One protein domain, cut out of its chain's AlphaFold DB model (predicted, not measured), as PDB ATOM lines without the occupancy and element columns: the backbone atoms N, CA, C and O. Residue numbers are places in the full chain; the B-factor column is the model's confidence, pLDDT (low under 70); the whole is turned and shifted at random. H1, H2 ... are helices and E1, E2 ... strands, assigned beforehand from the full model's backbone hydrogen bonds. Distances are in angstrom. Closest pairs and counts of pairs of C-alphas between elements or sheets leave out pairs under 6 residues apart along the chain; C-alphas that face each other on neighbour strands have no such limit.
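AT A GLANCE: This is residues 83 to 95 and 192 to 302 of the 327 residues of an uncharacterized protein of Hirsutella minnesotensis 3608 (UniProt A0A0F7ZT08). A strongly twisted sheet of four parallel strands, in the order E3 E2 E1 E4, has two long helices, H1 and H4, over one face, making two layers. The helices meet at a steep angle, and the short H2 and H3 lie toward opposite ends of the longest axis. The printed part has 124 residues with five named helices and four named strands, in the order E1 H1 H2 E2 H3 H4 E3 H5 E4. The class is mixed, and the whole is compact, with a radius of gyration of the C-alphas of 14.9 A and spans of 44 by 35 by 25 A.

IN THESE COORDINATES: E3 is residues 258 to 263, 16.3 A; E2 219 to 224, 16.5 A; E1 84 to 91, 20.7 A, from C-alpha 84 at (103.948, -22.670, -257.655); E4 290 to 293, ending at C-alpha 293 (112.496, -26.311, -265.905). H1 is residues 192 to 207, 21.9 A; H4 237 to 251, 21.2 A; H2 211 to 214, H3 228 to 231 and H5 280 to 283.

HOW THE PARTS SIT: N 261 and O 221 are 2.9 A apart between E3 and E2, N 91 and O 222 2.8 A between E2 and E1, N 88 and O 292 2.9 A between E1 and E4. H4 is over E2, and only just over E3 with 3 C-alphas, at a height of 9.6 A over the sheet. H1 is over E1 at 10.9 A. Residues 195 to 199 of H1 touch H4, closest at the C-alphas of Val 195 and Met 248, 5.4 A. H5 stands at the sheet's level. In H1 and H4 every O i to N i+4 pair is within hydrogen-bond range.

THE WHOLE: Residues 96 to 191 are not printed, a gap of 20.4 A between C-alphas 95 and 192. The link E3 to H5 is long. The pLDDT is under 70 in residues 83 to 95, 264 to 268 and 272 to 291.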
ATOM      1  N   LYS A  83     106.135 -25.499-254.331       25.95
ATOM      2  CA  LYS A  83     104.821 -25.596-255.031       25.95
ATOM      3  C   LYS A  83     104.474 -24.191-255.649       25.95
ATOM      4  O   LYS A  83     104.442 -23.251-254.868       25.95
ATOM      5  N   GLY A  84     104.219 -23.991-256.965       34.38
ATOM      6  CA  GLY A  84     103.948 -22.670-257.655       34.38
ATOM      7  C   GLY A  84     104.377 -22.632-259.164       34.38
ATOM      8  O   GLY A  84     105.123 -23.534-259.490       34.38
ATOM      9  N   PRO A  85     103.976 -21.723-260.110       29.08
ATOM     10  CA  PRO A  85     104.155 -21.882-261.587       29.08
ATOM     11  C   PRO A  85     105.176 -21.007-262.360       29.08
ATOM     12  O   PRO A  85     104.953 -19.815-262.548       29.08
ATOM     13  N   TYR A  86     106.239 -21.603-262.925       30.03
ATOM     14  CA  TYR A  86     107.384 -20.853-263.499       30.03
ATOM     15  C   TYR A  86     108.178 -21.692-264.503       30.03
ATOM     16  O   TYR A  86     108.390 -22.856-264.207       30.03
ATOM     17  N   LEU A  87     108.682 -21.165-265.627       29.56
ATOM     18  CA  LEU A  87     109.675 -21.882-266.452       29.56
ATOM     19  C   LEU A  87     111.091 -21.358-266.166       29.56
ATOM     20  O   LEU A  87     111.535 -20.385-266.774       29.56
ATOM     21  N   ILE A  88     111.802 -22.014-265.243       27.73
ATOM     22  CA  ILE A  88     113.168 -21.646-264.845       27.73
ATOM     23  C   ILE A  88     114.169 -22.393-265.731       27.73
ATOM     24  O   ILE A  88     114.339 -23.610-265.624       27.73
ATOM     25  N   THR A  89     114.881 -21.666-266.589       26.17
ATOM     26  CA  THR A  89     116.002 -22.235-267.349       26.17
ATOM     27  C   THR A  89     117.302 -21.915-266.623       26.17
ATOM     28  O   THR A  89     117.715 -20.757-266.587       26.17
ATOM     29  N   HIS A  90     117.951 -22.929-266.045       27.81
ATOM     30  CA  HIS A  90     119.275 -22.767-265.444       27.81
ATOM     31  C   HIS A  90     120.334 -22.613-266.543       27.81
ATOM     32  O   HIS A  90     120.768 -23.593-267.148       27.81
ATOM     33  N   VAL A  91     120.803 -21.385-266.761       29.47
ATOM     34  CA  VAL A  91     122.022 -21.080-267.525       29.47
ATOM     35  C   VAL A  91     123.211 -21.236-266.573       29.47
ATOM     36  O   VAL A  91     123.886 -20.279-266.194       29.47
ATOM     37  N   MET A  92     123.398 -22.465-266.086       26.38
ATOM     38  CA  MET A  92     124.315 -22.750-264.988       26.38
ATOM     39  C   MET A  92     124.963 -24.124-265.145       26.38
ATOM     40  O   MET A  92     124.446 -25.154-264.715       26.38
ATOM     41  N   PHE A  93     126.131 -24.116-265.786       30.34
ATOM     42  CA  PHE A  93     127.008 -25.272-265.908       30.34
ATOM     43  C   PHE A  93     127.711 -25.555-264.566       30.34
ATOM     44  O   PHE A  93     128.898 -25.271-264.401       30.34
ATOM     45  N   HIS A  94     127.024 -26.248-263.654       27.03
ATOM     46  CA  HIS A  94     127.666 -27.461-263.149       27.03
ATOM     47  C   HIS A  94     127.643 -28.437-264.318       27.03
ATOM     48  O   HIS A  94     126.629 -29.074-264.602       27.03
ATOM     49  N   ALA A  95     128.756 -28.511-265.046       31.41
ATOM     50  CA  ALA A  95     128.961 -29.639-265.925       31.41
ATOM     51  C   ALA A  95     129.040 -30.874-265.017       31.41
ATOM     52  O   ALA A  95     130.068 -31.170-264.427       31.41
ATOM     53  N   PRO A 192     125.463 -20.037-283.002       92.06
ATOM     54  CA  PRO A 192     124.143 -20.411-283.516       92.06
ATOM     55  C   PRO A 192     123.655 -21.784-283.049       92.06
ATOM     56  O   PRO A 192     122.473 -21.942-282.746       92.06
ATOM     57  N   GLY A 193     124.557 -22.764-282.924       88.44
ATOM     58  CA  GLY A 193     124.216 -24.087-282.397       88.44
ATOM     59  C   GLY A 193     123.830 -24.072-280.912       88.44
ATOM     60  O   GLY A 193     122.869 -24.732-280.527       88.44
ATOM     61  N   PHE A 194     124.508 -23.273-280.082       90.12
ATOM     62  CA  PHE A 194     124.178 -23.127-278.656       90.12
ATOM     63  C   PHE A 194     122.806 -22.467-278.476       90.12
ATOM     64  O   PHE A 194     121.928 -23.023-277.813       90.12
ATOM     65  N   VAL A 195     122.597 -21.327-279.145       93.62
ATOM     66  CA  VAL A 195     121.323 -20.596-279.147       93.62
ATOM     67  C   VAL A 195     120.185 -21.492-279.646       93.62
ATOM     68  O   VAL A 195     119.113 -21.518-279.042       93.62
ATOM     69  N   ALA A 196     120.419 -22.276-280.705       91.56
ATOM     70  CA  ALA A 196     119.419 -23.181-281.256       91.56
ATOM     71  C   ALA A 196     119.008 -24.299-280.291       91.56
ATOM     72  O   ALA A 196     117.811 -24.534-280.146       91.56
ATOM     73  N   VAL A 197     119.944 -24.974-279.613       90.56
ATOM     74  CA  VAL A 197     119.569 -26.056-278.684       90.56
ATOM     75  C   VAL A 197     118.797 -25.518-277.480       90.56
ATOM     76  O   VAL A 197     117.772 -26.100-277.122       90.56
ATOM     77  N   VAL A 198     119.223 -24.393-276.890       91.56
ATOM     78  CA  VAL A 198     118.497 -23.796-275.753       91.56
ATOM     79  C   VAL A 198     117.092 -23.361-276.181       91.56
ATOM     80  O   VAL A 198     116.117 -23.782-275.558       91.56
ATOM     81  N   ALA A 199     116.962 -22.623-277.289       91.94
ATOM     82  CA  ALA A 199     115.664 -22.201-277.822       91.94
ATOM     83  C   ALA A 199     114.744 -23.394-278.152       91.94
ATOM     84  O   ALA A 199     113.565 -23.379-277.803       91.94
ATOM     85  N   ASN A 200     115.277 -24.468-278.744       91.81
ATOM     86  CA  ASN A 200     114.510 -25.683-279.031       91.81
ATOM     87  C   ASN A 200     114.025 -26.370-277.737       91.81
ATOM     88  O   ASN A 200     112.898 -26.865-277.686       91.81
ATOM     89  N   ASN A 201     114.844 -26.402-276.678       88.75
ATOM     90  CA  ASN A 201     114.440 -26.949-275.378       88.75
ATOM     91  C   ASN A 201     113.369 -26.079-274.697       88.75
ATOM     92  O   ASN A 201     112.448 -26.622-274.085       88.75
ATOM     93  N   MET A 202     113.440 -24.754-274.853       88.81
ATOM     94  CA  MET A 202     112.398 -23.825-274.399       88.81
ATOM     95  C   MET A 202     111.082 -24.040-275.161       88.81
ATOM     96  O   MET A 202     110.053 -24.237-274.522       88.81
ATOM     97  N   GLN A 203     111.105 -24.099-276.500       89.94
ATOM     98  CA  GLN A 203     109.915 -24.365-277.329       89.94
ATOM     99  C   GLN A 203     109.245 -25.688-276.966       89.94
ATOM    100  O   GLN A 203     108.042 -25.717-276.716       89.94
ATOM    101  N   LYS A 204     110.024 -26.776-276.862       87.62
ATOM    102  CA  LYS A 204     109.519 -28.082-276.408       87.62
ATOM    103  C   LYS A 204     108.821 -27.978-275.056       87.62
ATOM    104  O   LYS A 204     107.818 -28.650-274.840       87.62
ATOM    105  N   LYS A 205     109.332 -27.141-274.146       84.94
ATOM    106  CA  LYS A 205     108.757 -27.001-272.808       84.94
ATOM    107  C   LYS A 205     107.518 -26.104-272.771       84.94
ATOM    108  O   LYS A 205     106.569 -26.450-272.075       84.94
ATOM    109  N   LEU A 206     107.489 -25.032-273.563       84.12
ATOM    110  CA  LEU A 206     106.308 -24.189-273.790       84.12
ATOM    111  C   LEU A 206     105.183 -24.962-274.502       84.12
ATOM    112  O   LEU A 206     104.009 -24.760-274.204       84.12
ATOM    113  N   ALA A 207     105.518 -25.910-275.383       85.38
ATOM    114  CA  ALA A 207     104.545 -26.807-276.007       85.38
ATOM    115  C   ALA A 207     103.834 -27.724-274.989       85.38
ATOM    116  O   ALA A 207     102.678 -28.076-275.200       85.38
ATOM    117  N   CYS A 208     104.473 -28.053-273.856       80.25
ATOM    118  CA  CYS A 208     103.823 -28.767-272.748       80.25
ATOM    119  C   CYS A 208     102.825 -27.902-271.953       80.25
ATOM    120  O   CYS A 208     102.095 -28.442-271.123       80.25
ATOM    121  N   CYS A 209     102.813 -26.579-272.139       76.88
ATOM    122  CA  CYS A 209     101.821 -25.704-271.519       76.88
ATOM    123  C   CYS A 209     100.501 -25.733-272.316       76.88
ATOM    124  O   CYS A 209     100.555 -25.785-273.553       76.88
ATOM    125  N   PRO A 210      99.336 -25.641-271.635       79.62
ATOM    126  CA  PRO A 210      98.045 -25.410-272.282       79.62
ATOM    127  C   PRO A 210      98.107 -24.201-273.215       79.62
ATOM    128  O   PRO A 210      98.750 -23.197-272.891       79.62
ATOM    129  N   GLU A 211      97.475 -24.313-274.379       82.81
ATOM    130  CA  GLU A 211      97.608 -23.347-275.472       82.81
ATOM    131  C   GLU A 211      97.132 -21.947-275.065       82.81
ATOM    132  O   GLU A 211      97.810 -20.957-275.330       82.81
ATOM    133  N   GLU A 212      96.058 -21.885-274.279       81.62
ATOM    134  CA  GLU A 212      95.431 -20.666-273.760       81.62
ATOM    135  C   GLU A 212      96.360 -19.878-272.826       81.62
ATOM    136  O   GLU A 212      96.213 -18.668-272.662       81.62
ATOM    137  N   ARG A 213      97.324 -20.561-272.191       79.38
ATOM    138  CA  ARG A 213      98.302 -19.957-271.269       79.38
ATOM    139  C   ARG A 213      99.695 -19.812-271.877       79.38
ATOM    140  O   ARG A 213     100.495 -19.063-271.320       79.38
ATOM    141  N   ARG A 214     100.003 -20.498-272.986       83.88
ATOM    142  CA  ARG A 214     101.363 -20.641-273.544       83.88
ATOM    143  C   ARG A 214     102.055 -19.302-273.807       83.88
ATOM    144  O   ARG A 214     103.194 -19.124-273.385       83.88
ATOM    145  N   ASN A 215     101.360 -18.356-274.434       85.44
ATOM    146  CA  ASN A 215     101.923 -17.043-274.783       85.44
ATOM    147  C   ASN A 215     102.042 -16.108-273.561       85.44
ATOM    148  O   ASN A 215     102.849 -15.184-273.554       85.44
ATOM    149  N   GLY A 216     101.273 -16.372-272.497       81.44
ATOM    150  CA  GLY A 216     101.346 -15.646-271.225       81.44
ATOM    151  C   GLY A 216     102.437 -16.146-270.269       81.44
ATOM    152  O   GLY A 216     102.591 -15.587-269.185       81.44
ATOM    153  N   VAL A 217     103.184 -17.202-270.621       84.94
ATOM    154  CA  VAL A 217     104.295 -17.699-269.794       84.94
ATOM    155  C   VAL A 217     105.467 -16.722-269.859       84.94
ATOM    156  O   VAL A 217     106.005 -16.475-270.937       84.94
ATOM    157  N   THR A 218     105.912 -16.230-268.702       85.75
ATOM    158  CA  THR A 218     107.175 -15.490-268.583       85.75
ATOM    159  C   THR A 218     108.355 -16.456-268.529       85.75
ATOM    160  O   THR A 218     108.419 -17.333-267.665       85.75
ATOM    161  N   VAL A 219     109.311 -16.272-269.435       88.75
ATOM    162  CA  VAL A 219     110.592 -16.986-269.455       88.75
ATOM    163  C   VAL A 219     111.548 -16.349-268.448       88.75
ATOM    164  O   VAL A 219     111.805 -15.148-268.511       88.75
ATOM    165  N   VAL A 220     112.130 -17.147-267.550       87.44
ATOM    166  CA  VAL A 220     113.171 -16.676-266.623       87.44
ATOM    167  C   VAL A 220     114.482 -17.406-266.912       87.44
ATOM    168  O   VAL A 220     114.609 -18.614-266.683       87.44
ATOM    169  N   PHE A 221     115.465 -16.664-267.429       89.38
ATOM    170  CA  PHE A 221     116.840 -17.137-267.590       89.38
ATOM    171  C   PHE A 221     117.585 -16.962-266.266       89.38
ATOM    172  O   PHE A 221     117.937 -15.841-265.910       89.38
ATOM    173  N   SER A 222     117.835 -18.061-265.553       86.62
ATOM    174  CA  SER A 222     118.506 -18.050-264.250       86.62
ATOM    175  C   SER A 222     119.985 -18.400-264.391       86.62
ATOM    176  O   SER A 222     120.325 -19.541-264.712       86.62
ATOM    177  N   ALA A 223     120.869 -17.436-264.142       88.50
ATOM    178  CA  ALA A 223     122.323 -17.584-264.231       88.50
ATOM    179  C   ALA A 223     122.996 -17.472-262.847       88.50
ATOM    180  O   ALA A 223     122.411 -16.938-261.902       88.50
ATOM    181  N   HIS A 224     124.231 -17.963-262.684       87.38
ATOM    182  CA  HIS A 224     124.959 -17.757-261.421       87.38
ATOM    183  C   HIS A 224     125.143 -16.256-261.196       87.38
ATOM    184  O   HIS A 224     125.586 -15.559-262.098       87.38
ATOM    185  N   SER A 225     124.848 -15.733-260.008       84.31
ATOM    186  CA  SER A 225     125.278 -14.369-259.687       84.31
ATOM    187  C   SER A 225     126.810 -14.307-259.612       84.31
ATOM    188  O   SER A 225     127.465 -15.327-259.404       84.31
ATOM    189  N   GLN A 226     127.389 -13.115-259.730       84.25
ATOM    190  CA  GLN A 226     128.805 -12.861-259.438       84.25
ATOM    191  C   GLN A 226     128.936 -11.747-258.386       84.25
ATOM    192  O   GLN A 226     128.026 -10.920-258.267       84.25
ATOM    193  N   PRO A 227     130.045 -11.677-257.625       84.25
ATOM    194  CA  PRO A 227     130.286 -10.570-256.706       84.25
ATOM    195  C   PRO A 227     130.238  -9.219-257.429       84.25
ATOM    196  O   PRO A 227     130.838  -9.044-258.491       84.25
ATOM    197  N   MET A 228     129.597  -8.218-256.822       85.25
ATOM    198  CA  MET A 228     129.522  -6.855-257.372       85.25
ATOM    199  C   MET A 228     130.919  -6.240-257.568       85.25
ATOM    200  O   MET A 228     131.112  -5.376-258.418       85.25
ATOM    201  N   SER A 229     131.914  -6.695-256.804       86.38
ATOM    202  CA  SER A 229     133.322  -6.313-256.955       86.38
ATOM    203  C   SER A 229     133.971  -6.830-258.246       86.38
ATOM    204  O   SER A 229     134.897  -6.184-258.730       86.38
ATOM    205  N   ALA A 230     133.504  -7.947-258.816       85.94
ATOM    206  CA  ALA A 230     133.941  -8.439-260.124       85.94
ATOM    207  C   ALA A 230     133.242  -7.664-261.252       85.94
ATOM    208  O   ALA A 230     133.913  -7.105-262.118       85.94
ATOM    209  N   ALA A 231     131.918  -7.497-261.161       86.50
ATOM    210  CA  ALA A 231     131.144  -6.698-262.113       86.50
ATOM    211  C   ALA A 231     131.657  -5.245-262.221       86.50
ATOM    212  O   ALA A 231     131.896  -4.747-263.318       86.50
ATOM    213  N   LYS A 232     131.933  -4.579-261.088       87.81
ATOM    214  CA  LYS A 232     132.512  -3.218-261.051       87.81
ATOM    215  C   LYS A 232     133.927  -3.112-261.629       87.81
ATOM    216  O   LYS A 232     134.345  -2.008-261.960       87.81
ATOM    217  N   LYS A 233     134.661  -4.223-261.749       91.19
ATOM    218  CA  LYS A 233     135.976  -4.285-262.415       91.19
ATOM    219  C   LYS A 233     135.869  -4.551-263.925       91.19
ATOM    220  O   LYS A 233     136.898  -4.706-264.570       91.19
ATOM    221  N   GLY A 234     134.656  -4.607-264.481       91.12
ATOM    222  CA  GLY A 234     134.429  -4.838-265.908       91.12
ATOM    223  C   GLY A 234     134.399  -6.313-266.318       91.12
ATOM    224  O   GLY A 234     134.706  -6.620-267.468       91.12
ATOM    225  N   ASP A 235     134.049  -7.237-265.415       92.69
ATOM    226  CA  ASP A 235     133.829  -8.640-265.799       92.69
ATOM    227  C   ASP A 235     132.673  -8.750-266.819       92.69
ATOM    228  O   ASP A 235     131.540  -8.346-266.549       92.69
ATOM    229  N   ALA A 236     132.974  -9.302-267.999       92.12
ATOM    230  CA  ALA A 236     132.065  -9.373-269.144       92.12
ATOM    231  C   ALA A 236     130.838 -10.280-268.931       92.12
ATOM    232  O   ALA A 236     129.866 -10.179-269.687       92.12
ATOM    233  N   TYR A 237     130.858 -11.151-267.919       93.56
ATOM    234  CA  TYR A 237     129.896 -12.236-267.732       93.56
ATOM    235  C   TYR A 237     128.432 -11.795-267.758       93.56
ATOM    236  O   TYR A 237     127.618 -12.402-268.454       93.56
ATOM    237  N   SER A 238     128.080 -10.718-267.048       91.75
ATOM    238  CA  SER A 238     126.689 -10.252-266.995       91.75
ATOM    239  C   SER A 238     126.177  -9.780-268.355       91.75
ATOM    240  O   SER A 238     125.025 -10.032-268.704       91.75
ATOM    241  N   THR A 239     127.047  -9.144-269.139       93.56
ATOM    242  CA  THR A 239     126.735  -8.705-270.501       93.56
ATOM    243  C   THR A 239     126.609  -9.906-271.431       93.56
ATOM    244  O   THR A 239     125.630  -9.995-272.162       93.56
ATOM    245  N   GLU A 240     127.523 -10.878-271.360       95.06
ATOM    246  CA  GLU A 240     127.475 -12.077-272.208       95.06
ATOM    247  C   GLU A 240     126.270 -12.985-271.900       95.06
ATOM    248  O   GLU A 240     125.682 -13.551-272.826       95.06
ATOM    249  N   VAL A 241     125.830 -13.082-270.638       94.50
ATOM    250  CA  VAL A 241     124.547 -13.720-270.275       94.50
ATOM    251  C   VAL A 241     123.375 -12.955-270.894       94.50
ATOM    252  O   VAL A 241     122.496 -13.580-271.490       94.50
ATOM    253  N   ALA A 242     123.378 -11.619-270.830       93.50
ATOM    254  CA  ALA A 242     122.336 -10.799-271.444       93.50
ATOM    255  C   ALA A 242     122.269 -10.965-272.970       93.50
ATOM    256  O   ALA A 242     121.181 -11.158-273.517       93.50
ATOM    257  N   THR A 243     123.416 -10.988-273.654       95.50
ATOM    258  CA  THR A 243     123.485 -11.260-275.098       95.50
ATOM    259  C   THR A 243     122.997 -12.674-275.429       95.50
ATOM    260  O   THR A 243     122.262 -12.848-276.399       95.50
ATOM    261  N   SER A 244     123.345 -13.673-274.606       95.50
ATOM    262  CA  SER A 244     122.889 -15.062-274.778       95.50
ATOM    263  C   SER A 244     121.360 -15.159-274.711       95.50
ATOM    264  O   SER A 244     120.733 -15.686-275.628       95.50
ATOM    265  N   GLY A 245     120.754 -14.608-273.651       94.94
ATOM    266  CA  GLY A 245     119.300 -14.616-273.459       94.94
ATOM    267  C   GLY A 245     118.562 -13.841-274.552       94.94
ATOM    268  O   GLY A 245     117.558 -14.323-275.074       94.94
ATOM    269  N   HIS A 246     119.090 -12.687-274.972       96.12
ATOM    270  CA  HIS A 246     118.515 -11.920-276.078       96.12
ATOM    271  C   HIS A 246     118.547 -12.697-277.403       96.12
ATOM    272  O   HIS A 246     117.519 -12.790-278.068       96.12
ATOM    273  N   ALA A 247     119.673 -13.329-277.758       96.88
ATOM    274  CA  ALA A 247     119.784 -14.134-278.979       96.88
ATOM    275  C   ALA A 247     118.827 -15.344-278.979       96.88
ATOM    276  O   ALA A 247     118.262 -15.697-280.016       96.88
ATOM    277  N   MET A 248     118.602 -15.960-277.812       96.31
ATOM    278  CA  MET A 248     117.605 -17.024-277.646       96.31
ATOM    279  C   MET A 248     116.188 -16.496-277.880       96.31
ATOM    280  O   MET A 248     115.453 -17.091-278.660       96.31
ATOM    281  N   MET A 249     115.819 -15.363-277.281       95.69
ATOM    282  CA  MET A 249     114.483 -14.778-277.455       95.69
ATOM    283  C   MET A 249     114.239 -14.242-278.869       95.69
ATOM    284  O   MET A 249     113.144 -14.417-279.392       95.69
ATOM    285  N   GLN A 250     115.265 -13.696-279.525       97.06
ATOM    286  CA  GLN A 250     115.213 -13.301-280.934       97.06
ATOM    287  C   GLN A 250     114.938 -14.504-281.848       97.06
ATOM    288  O   GLN A 250     114.135 -14.412-282.772       97.06
ATOM    289  N   ARG A 251     115.544 -15.668-281.569       95.25
ATOM    290  CA  ARG A 251     115.249 -16.922-282.287       95.25
ATOM    291  C   ARG A 251     113.820 -17.433-282.043       95.25
ATOM    292  O   ARG A 251     113.301 -18.183-282.867       95.25
ATOM    293  N   LEU A 252     113.204 -17.053-280.926       93.25
ATOM    294  CA  LEU A 252     111.815 -17.362-280.580       93.25
ATOM    295  C   LEU A 252     110.822 -16.284-281.047       93.25
ATOM    296  O   LEU A 252     109.676 -16.310-280.612       93.25
ATOM    297  N   ASP A 253     111.256 -15.335-281.883       95.75
ATOM    298  CA  ASP A 253     110.450 -14.196-282.351       95.75
ATOM    299  C   ASP A 253     109.790 -13.404-281.202       95.75
ATOM    300  O   ASP A 253     108.682 -12.892-281.308       95.75
ATOM    301  N   PHE A 254     110.464 -13.367-280.043       95.31
ATOM    302  CA  PHE A 254     109.967 -12.773-278.799       95.31
ATOM    303  C   PHE A 254     108.547 -13.236-278.397       95.31
ATOM    304  O   PHE A 254     107.815 -12.489-277.751       95.31
ATOM    305  N   SER A 255     108.183 -14.492-278.703       91.94
ATOM    306  CA  SER A 255     106.847 -15.084-278.471       91.94
ATOM    307  C   SER A 255     106.321 -15.015-277.032       91.94
ATOM    308  O   SER A 255     105.141 -15.260-276.784       91.94
ATOM    309  N   ASN A 256     107.205 -14.747-276.072       91.12
ATOM    310  CA  ASN A 256     106.948 -14.755-274.643       91.12
ATOM    311  C   ASN A 256     107.690 -13.587-273.969       91.12
ATOM    312  O   ASN A 256     108.835 -13.304-274.337       91.12
ATOM    313  N   PRO A 257     107.109 -12.949-272.935       90.50
ATOM    314  CA  PRO A 257     107.856 -12.026-272.087       90.50
ATOM    315  C   PRO A 257     109.008 -12.768-271.396       90.50
ATOM    316  O   PRO A 257     108.868 -13.934-271.020       90.50
ATOM    317  N   TYR A 258     110.145 -12.099-271.198       92.00
ATOM    318  CA  TYR A 258     111.309 -12.709-270.556       92.00
ATOM    319  C   TYR A 258     111.994 -11.785-269.553       92.00
ATOM    320  O   TYR A 258     111.933 -10.561-269.665       92.00
ATOM    321  N   ARG A 259     112.679 -12.392-268.581       88.69
ATOM    322  CA  ARG A 259     113.612 -11.727-267.665       88.69
ATOM    323  C   ARG A 259     114.885 -12.548-267.504       88.69
ATOM    324  O   ARG A 259     114.904 -13.756-267.749       88.69
ATOM    325  N   ILE A 260     115.943 -11.874-267.072       88.69
ATOM    326  CA  ILE A 260     117.202 -12.492-266.662       88.69
ATOM    327  C   ILE A 260     117.306 -12.319-265.156       88.69
ATOM    328  O   ILE A 260     117.120 -11.216-264.649       88.69
ATOM    329  N   SER A 261     117.575 -13.413-264.458       85.25
ATOM    330  CA  SER A 261     117.686 -13.464-263.010       85.25
ATOM    331  C   SER A 261     118.997 -14.112-262.601       85.25
ATOM    332  O   SER A 261     119.597 -14.907-263.332       85.25
ATOM    333  N   TRP A 262     119.432 -13.786-261.391       82.31
ATOM    334  CA  TRP A 262     120.638 -14.348-260.809       82.31
ATOM    335  C   TRP A 262     120.274 -15.322-259.674       82.31
ATOM    336  O   TRP A 262     119.174 -15.283-259.105       82.31
ATOM    337  N   GLN A 263     121.175 -16.252-259.368       76.00
ATOM    338  CA  GLN A 263     121.015 -17.253-258.304       76.00
ATOM    339  C   GLN A 263     122.344 -17.562-257.596       76.00
ATOM    340  O   GLN A 263     123.389 -17.019-257.952       76.00
ATOM    341  N   SER A 264     122.311 -18.472-256.616       66.06
ATOM    342  CA  SER A 264     123.506 -19.029-255.960       66.06
ATOM    343  C   SER A 264     124.390 -17.989-255.241       66.06
ATOM    344  O   SER A 264     125.615 -18.069-255.273       66.06
ATOM    345  N   LYS A 265     123.768 -17.017-254.558       66.56
ATOM    346  CA  LYS A 265     124.455 -16.096-253.635       66.56
ATOM    347  C   LYS A 265     125.004 -16.852-252.425       66.56
ATOM    348  O   LYS A 265     124.264 -17.578-251.766       66.56
ATOM    349  N   VAL A 266     126.275 -16.622-252.100       59.78
ATOM    350  CA  VAL A 266     126.928 -17.155-250.893       59.78
ATOM    351  C   VAL A 266     127.671 -16.050-250.134       59.78
ATOM    352  O   VAL A 266     128.317 -15.187-250.726       59.78
ATOM    353  N   GLY A 267     127.579 -16.069-248.803       64.56
ATOM    354  CA  GLY A 267     128.236 -15.092-247.928       64.56
ATOM    355  C   GLY A 267     127.644 -13.672-247.953       64.56
ATOM    356  O   GLY A 267     126.652 -13.383-248.619       64.56
ATOM    357  N   PHE A 268     128.273 -12.778-247.183       69.88
ATOM    358  CA  PHE A 268     127.754 -11.441-246.850       69.88
ATOM    359  C   PHE A 268     128.165 -10.314-247.814       69.88
ATOM    360  O   PHE A 268     127.731  -9.176-247.641       69.88
ATOM    361  N   GLN A 269     129.026 -10.584-248.800       71.00
ATOM    362  CA  GLN A 269     129.452  -9.553-249.756       71.00
ATOM    363  C   GLN A 269     128.291  -9.137-250.684       71.00
ATOM    364  O   GLN A 269     127.371  -9.928-250.888       71.00
ATOM    365  N   PRO A 270     128.308  -7.930-251.282       74.19
ATOM    366  CA  PRO A 270     127.337  -7.555-252.308       74.19
ATOM    367  C   PRO A 270     127.555  -8.357-253.600       74.19
ATOM    368  O   PRO A 270     128.675  -8.418-254.115       74.19
ATOM    369  N   TRP A 271     126.483  -8.926-254.147       77.50
ATOM    370  CA  TRP A 271     126.472  -9.634-255.432       77.50
ATOM    371  C   TRP A 271     125.814  -8.756-256.509       77.50
ATOM    372  O   TRP A 271     125.479  -7.598-256.235       77.50
ATOM    373  N   LEU A 272     125.706  -9.243-257.749       66.19
ATOM    374  CA  LEU A 272     124.950  -8.572-258.813       66.19
ATOM    375  C   LEU A 272     123.445  -8.588-258.485       66.19
ATOM    376  O   LEU A 272     122.684  -9.415-258.975       66.19
ATOM    377  N   ASP A 273     123.059  -7.643-257.629       57.84
ATOM    378  CA  ASP A 273     121.743  -7.529-257.003       57.84
ATOM    379  C   ASP A 273     120.947  -6.395-257.695       57.84
ATOM    380  O   ASP A 273     120.765  -5.303-257.152       57.84
ATOM    381  N   ARG A 274     120.522  -6.632-258.945       50.91
ATOM    382  CA  ARG A 274     119.477  -5.860-259.649       50.91
ATOM    383  C   ARG A 274     118.572  -6.824-260.416       50.91
ATOM    384  O   ARG A 274     119.090  -7.716-261.084       50.91
ATOM    385  N   GLU A 275     117.264  -6.560-260.356       51.12
ATOM    386  CA  GLU A 275     116.149  -7.491-260.629       51.12
ATOM    387  C   GLU A 275     116.015  -8.597-259.559       51.12
ATOM    388  O   GLU A 275     117.027  -8.993-258.971       51.12
ATOM    389  N   PRO A 276     114.788  -9.070-259.248       51.91
ATOM    390  CA  PRO A 276     114.567  -9.932-258.091       51.91
ATOM    391  C   PRO A 276     115.254 -11.287-258.276       51.91
ATOM    392  O   PRO A 276     115.414 -11.778-259.401       51.91
ATOM    393  N   TRP A 277     115.651 -11.919-257.168       57.25
ATOM    394  CA  TRP A 277     116.252 -13.253-257.215       57.25
ATOM    395  C   TRP A 277     115.347 -14.214-257.982       57.25
ATOM    396  O   TRP A 277     114.128 -14.077-257.974       57.25
ATOM    397  N   THR A 278     115.913 -15.270-258.566       55.69
ATOM    398  CA  THR A 278     115.099 -16.325-259.211       55.69
ATOM    399  C   THR A 278     114.006 -16.865-258.275       55.69
ATOM    400  O   THR A 278     112.945 -17.261-258.734       55.69
ATOM    401  N   ARG A 279     114.242 -16.818-256.956       52.94
ATOM    402  CA  ARG A 279     113.263 -17.111-255.902       52.94
ATOM    403  C   ARG A 279     112.203 -16.015-255.694       52.94
ATOM    404  O   ARG A 279     111.052 -16.354-255.472       52.94
ATOM    405  N   GLU A 280     112.559 -14.739-255.776       50.47
ATOM    406  CA  GLU A 280     111.627 -13.614-255.597       50.47
ATOM    407  C   GLU A 280     110.765 -13.397-256.845       50.47
ATOM    408  O   GLU A 280     109.555 -13.291-256.727       50.47
ATOM    409  N   LEU A 281     111.339 -13.473-258.053       53.72
ATOM    410  CA  LEU A 281     110.571 -13.528-259.311       53.72
ATOM    411  C   LEU A 281     109.608 -14.721-259.352       53.72
ATOM    412  O   LEU A 281     108.591 -14.688-260.047       53.72
ATOM    413  N   VAL A 282     109.953 -15.785-258.622       54.22
ATOM    414  CA  VAL A 282     109.051 -16.895-258.342       54.22
ATOM    415  C   VAL A 282     107.960 -16.431-257.365       54.22
ATOM    416  O   VAL A 282     106.785 -16.396-257.721       54.22
ATOM    417  N   GLU A 283     108.315 -15.986-256.165       45.56
ATOM    418  CA  GLU A 283     107.360 -15.583-255.122       45.56
ATOM    419  C   GLU A 283     106.404 -14.433-255.548       45.56
ATOM    420  O   GLU A 283     105.262 -14.405-255.096       45.56
ATOM    421  N   GLU A 284     106.796 -13.562-256.488       42.06
ATOM    422  CA  GLU A 284     105.998 -12.441-257.020       42.06
ATOM    423  C   GLU A 284     104.987 -12.800-258.132       42.06
ATOM    424  O   GLU A 284     104.098 -11.995-258.417       42.06
ATOM    425  N   SER A 285     105.070 -13.961-258.805       43.09
ATOM    426  CA  SER A 285     104.138 -14.241-259.917       43.09
ATOM    427  C   SER A 285     102.780 -14.780-259.439       43.09
ATOM    428  O   SER A 285     102.660 -15.902-258.937       43.09
ATOM    429  N   CYS A 286     101.724 -14.002-259.679       35.75
ATOM    430  CA  CYS A 286     100.365 -14.217-259.168       35.75
ATOM    431  C   CYS A 286      99.559 -15.374-259.822       35.75
ATOM    432  O   CYS A 286      98.336 -15.282-259.895       35.75
ATOM    433  N   LEU A 287     100.190 -16.437-260.353       39.81
ATOM    434  CA  LEU A 287      99.547 -17.367-261.314       39.81
ATOM    435  C   LEU A 287      99.469 -18.870-260.938       39.81
ATOM    436  O   LEU A 287      99.148 -19.677-261.818       39.81
ATOM    437  N   GLY A 288      99.747 -19.246-259.674       41.28
ATOM    438  CA  GLY A 288      99.459 -20.545-258.993       41.28
ATOM    439  C   GLY A 288      99.744 -21.915-259.684       41.28
ATOM    440  O   GLY A 288      99.059 -22.284-260.633       41.28
ATOM    441  N   GLY A 289     100.686 -22.740-259.167       49.81
ATOM    442  CA  GLY A 289     100.807 -24.179-259.531       49.81
ATOM    443  C   GLY A 289     102.195 -24.811-259.814       49.81
ATOM    444  O   GLY A 289     102.748 -25.496-258.955       49.81
ATOM    445  N   THR A 290     102.715 -24.667-261.041       57.88
ATOM    446  CA  THR A 290     103.608 -25.634-261.737       57.88
ATOM    447  C   THR A 290     105.047 -25.152-262.101       57.88
ATOM    448  O   THR A 290     105.251 -24.655-263.213       57.88
ATOM    449  N   VAL A 291     106.067 -25.265-261.223       65.88
ATOM    450  CA  VAL A 291     107.462 -24.904-261.579       65.88
ATOM    451  C   VAL A 291     107.884 -25.956-262.587       65.88
ATOM    452  O   VAL A 291     107.874 -27.156-262.326       65.88
ATOM    453  N   THR A 292     108.273 -25.494-263.752       70.25
ATOM    454  CA  THR A 292     108.877 -26.274-264.801       70.25
ATOM    455  C   THR A 292     110.295 -25.779-265.020       70.25
ATOM    456  O   THR A 292     110.606 -24.607-264.833       70.25
ATOM    457  N   HIS A 293     111.171 -26.679-265.436       76.62
ATOM    458  CA  HIS A 293     112.496 -26.311-265.905       76.62
ATOM    459  C   HIS A 293     112.620 -26.735-267.365       76.62
ATOM    460  O   HIS A 293     112.048 -27.757-267.771       76.62
ATOM    461  N   ALA A 294     113.327 -25.937-268.164       77.31
ATOM    462  CA  ALA A 294     113.747 -26.378-269.486       77.31
ATOM    463  C   ALA A 294     114.821 -27.460-269.312       77.31
ATOM    464  O   ALA A 294     115.573 -27.446-268.336       77.31
ATOM    465  N   ALA A 295     114.885 -28.412-270.239       77.19
ATOM    466  CA  ALA A 295     115.897 -29.457-270.169       77.19
ATOM    467  C   ALA A 295     117.303 -28.850-270.309       77.19
ATOM    468  O   ALA A 295     117.573 -28.112-271.262       77.19
ATOM    469  N   SER A 296     118.198 -29.199-269.380       77.44
ATOM    470  CA  SER A 296     119.635 -28.950-269.509       77.44
ATOM    471  C   SER A 296     120.178 -29.569-270.800       77.44
ATOM    472  O   SER A 296     119.651 -30.570-271.287       77.44
ATOM    473  N   LEU A 297     121.239 -28.973-271.347       76.44
ATOM    474  CA  LEU A 297     121.802 -29.354-272.648       76.44
ATOM    475  C   LEU A 297     122.261 -30.820-272.688       76.44
ATOM    476  O   LEU A 297     121.932 -31.526-273.640       76.44
ATOM    477  N   ASN A 298     122.928 -31.271-271.617       77.69
ATOM    478  CA  ASN A 298     123.361 -32.654-271.395       77.69
ATOM    479  C   ASN A 298     124.055 -33.261-272.636       77.69
ATOM    480  O   ASN A 298     124.636 -32.554-273.458       77.69
ATOM    481  N   ASP A 299     124.004 -34.581-272.777       70.81
ATOM    482  CA  ASP A 299     124.694 -35.344-273.820       70.81
ATOM    483  C   ASP A 299     123.932 -35.318-275.170       70.81
ATOM    484  O   ASP A 299     124.050 -36.237-275.971       70.81
ATOM    485  N   GLY A 300     123.097 -34.300-275.420       70.12
ATOM    486  CA  GLY A 300     122.246 -34.243-276.611       70.12
ATOM    487  C   GLY A 300     123.040 -34.019-277.900       70.12
ATOM    488  O   GLY A 300     123.782 -33.041-278.002       70.12
ATOM    489  N   ASP A 301     122.815 -34.857-278.918       74.62
ATOM    490  CA  ASP A 301     123.576 -34.868-280.183       74.62
ATOM    491  C   ASP A 301     123.670 -33.495-280.864       74.62
ATOM    492  O   ASP A 301     124.704 -33.127-281.416       74.62
ATOM    493  N   VAL A 302     122.604 -32.692-280.787       76.50
ATOM    494  CA  VAL A 302     122.564 -31.341-281.374       76.50
ATOM    495  C   VAL A 302     123.497 -30.370-280.633       76.50
ATOM    496  O   VAL A 302     124.064 -29.473-281.255       76.50
TER     497      VAL A 302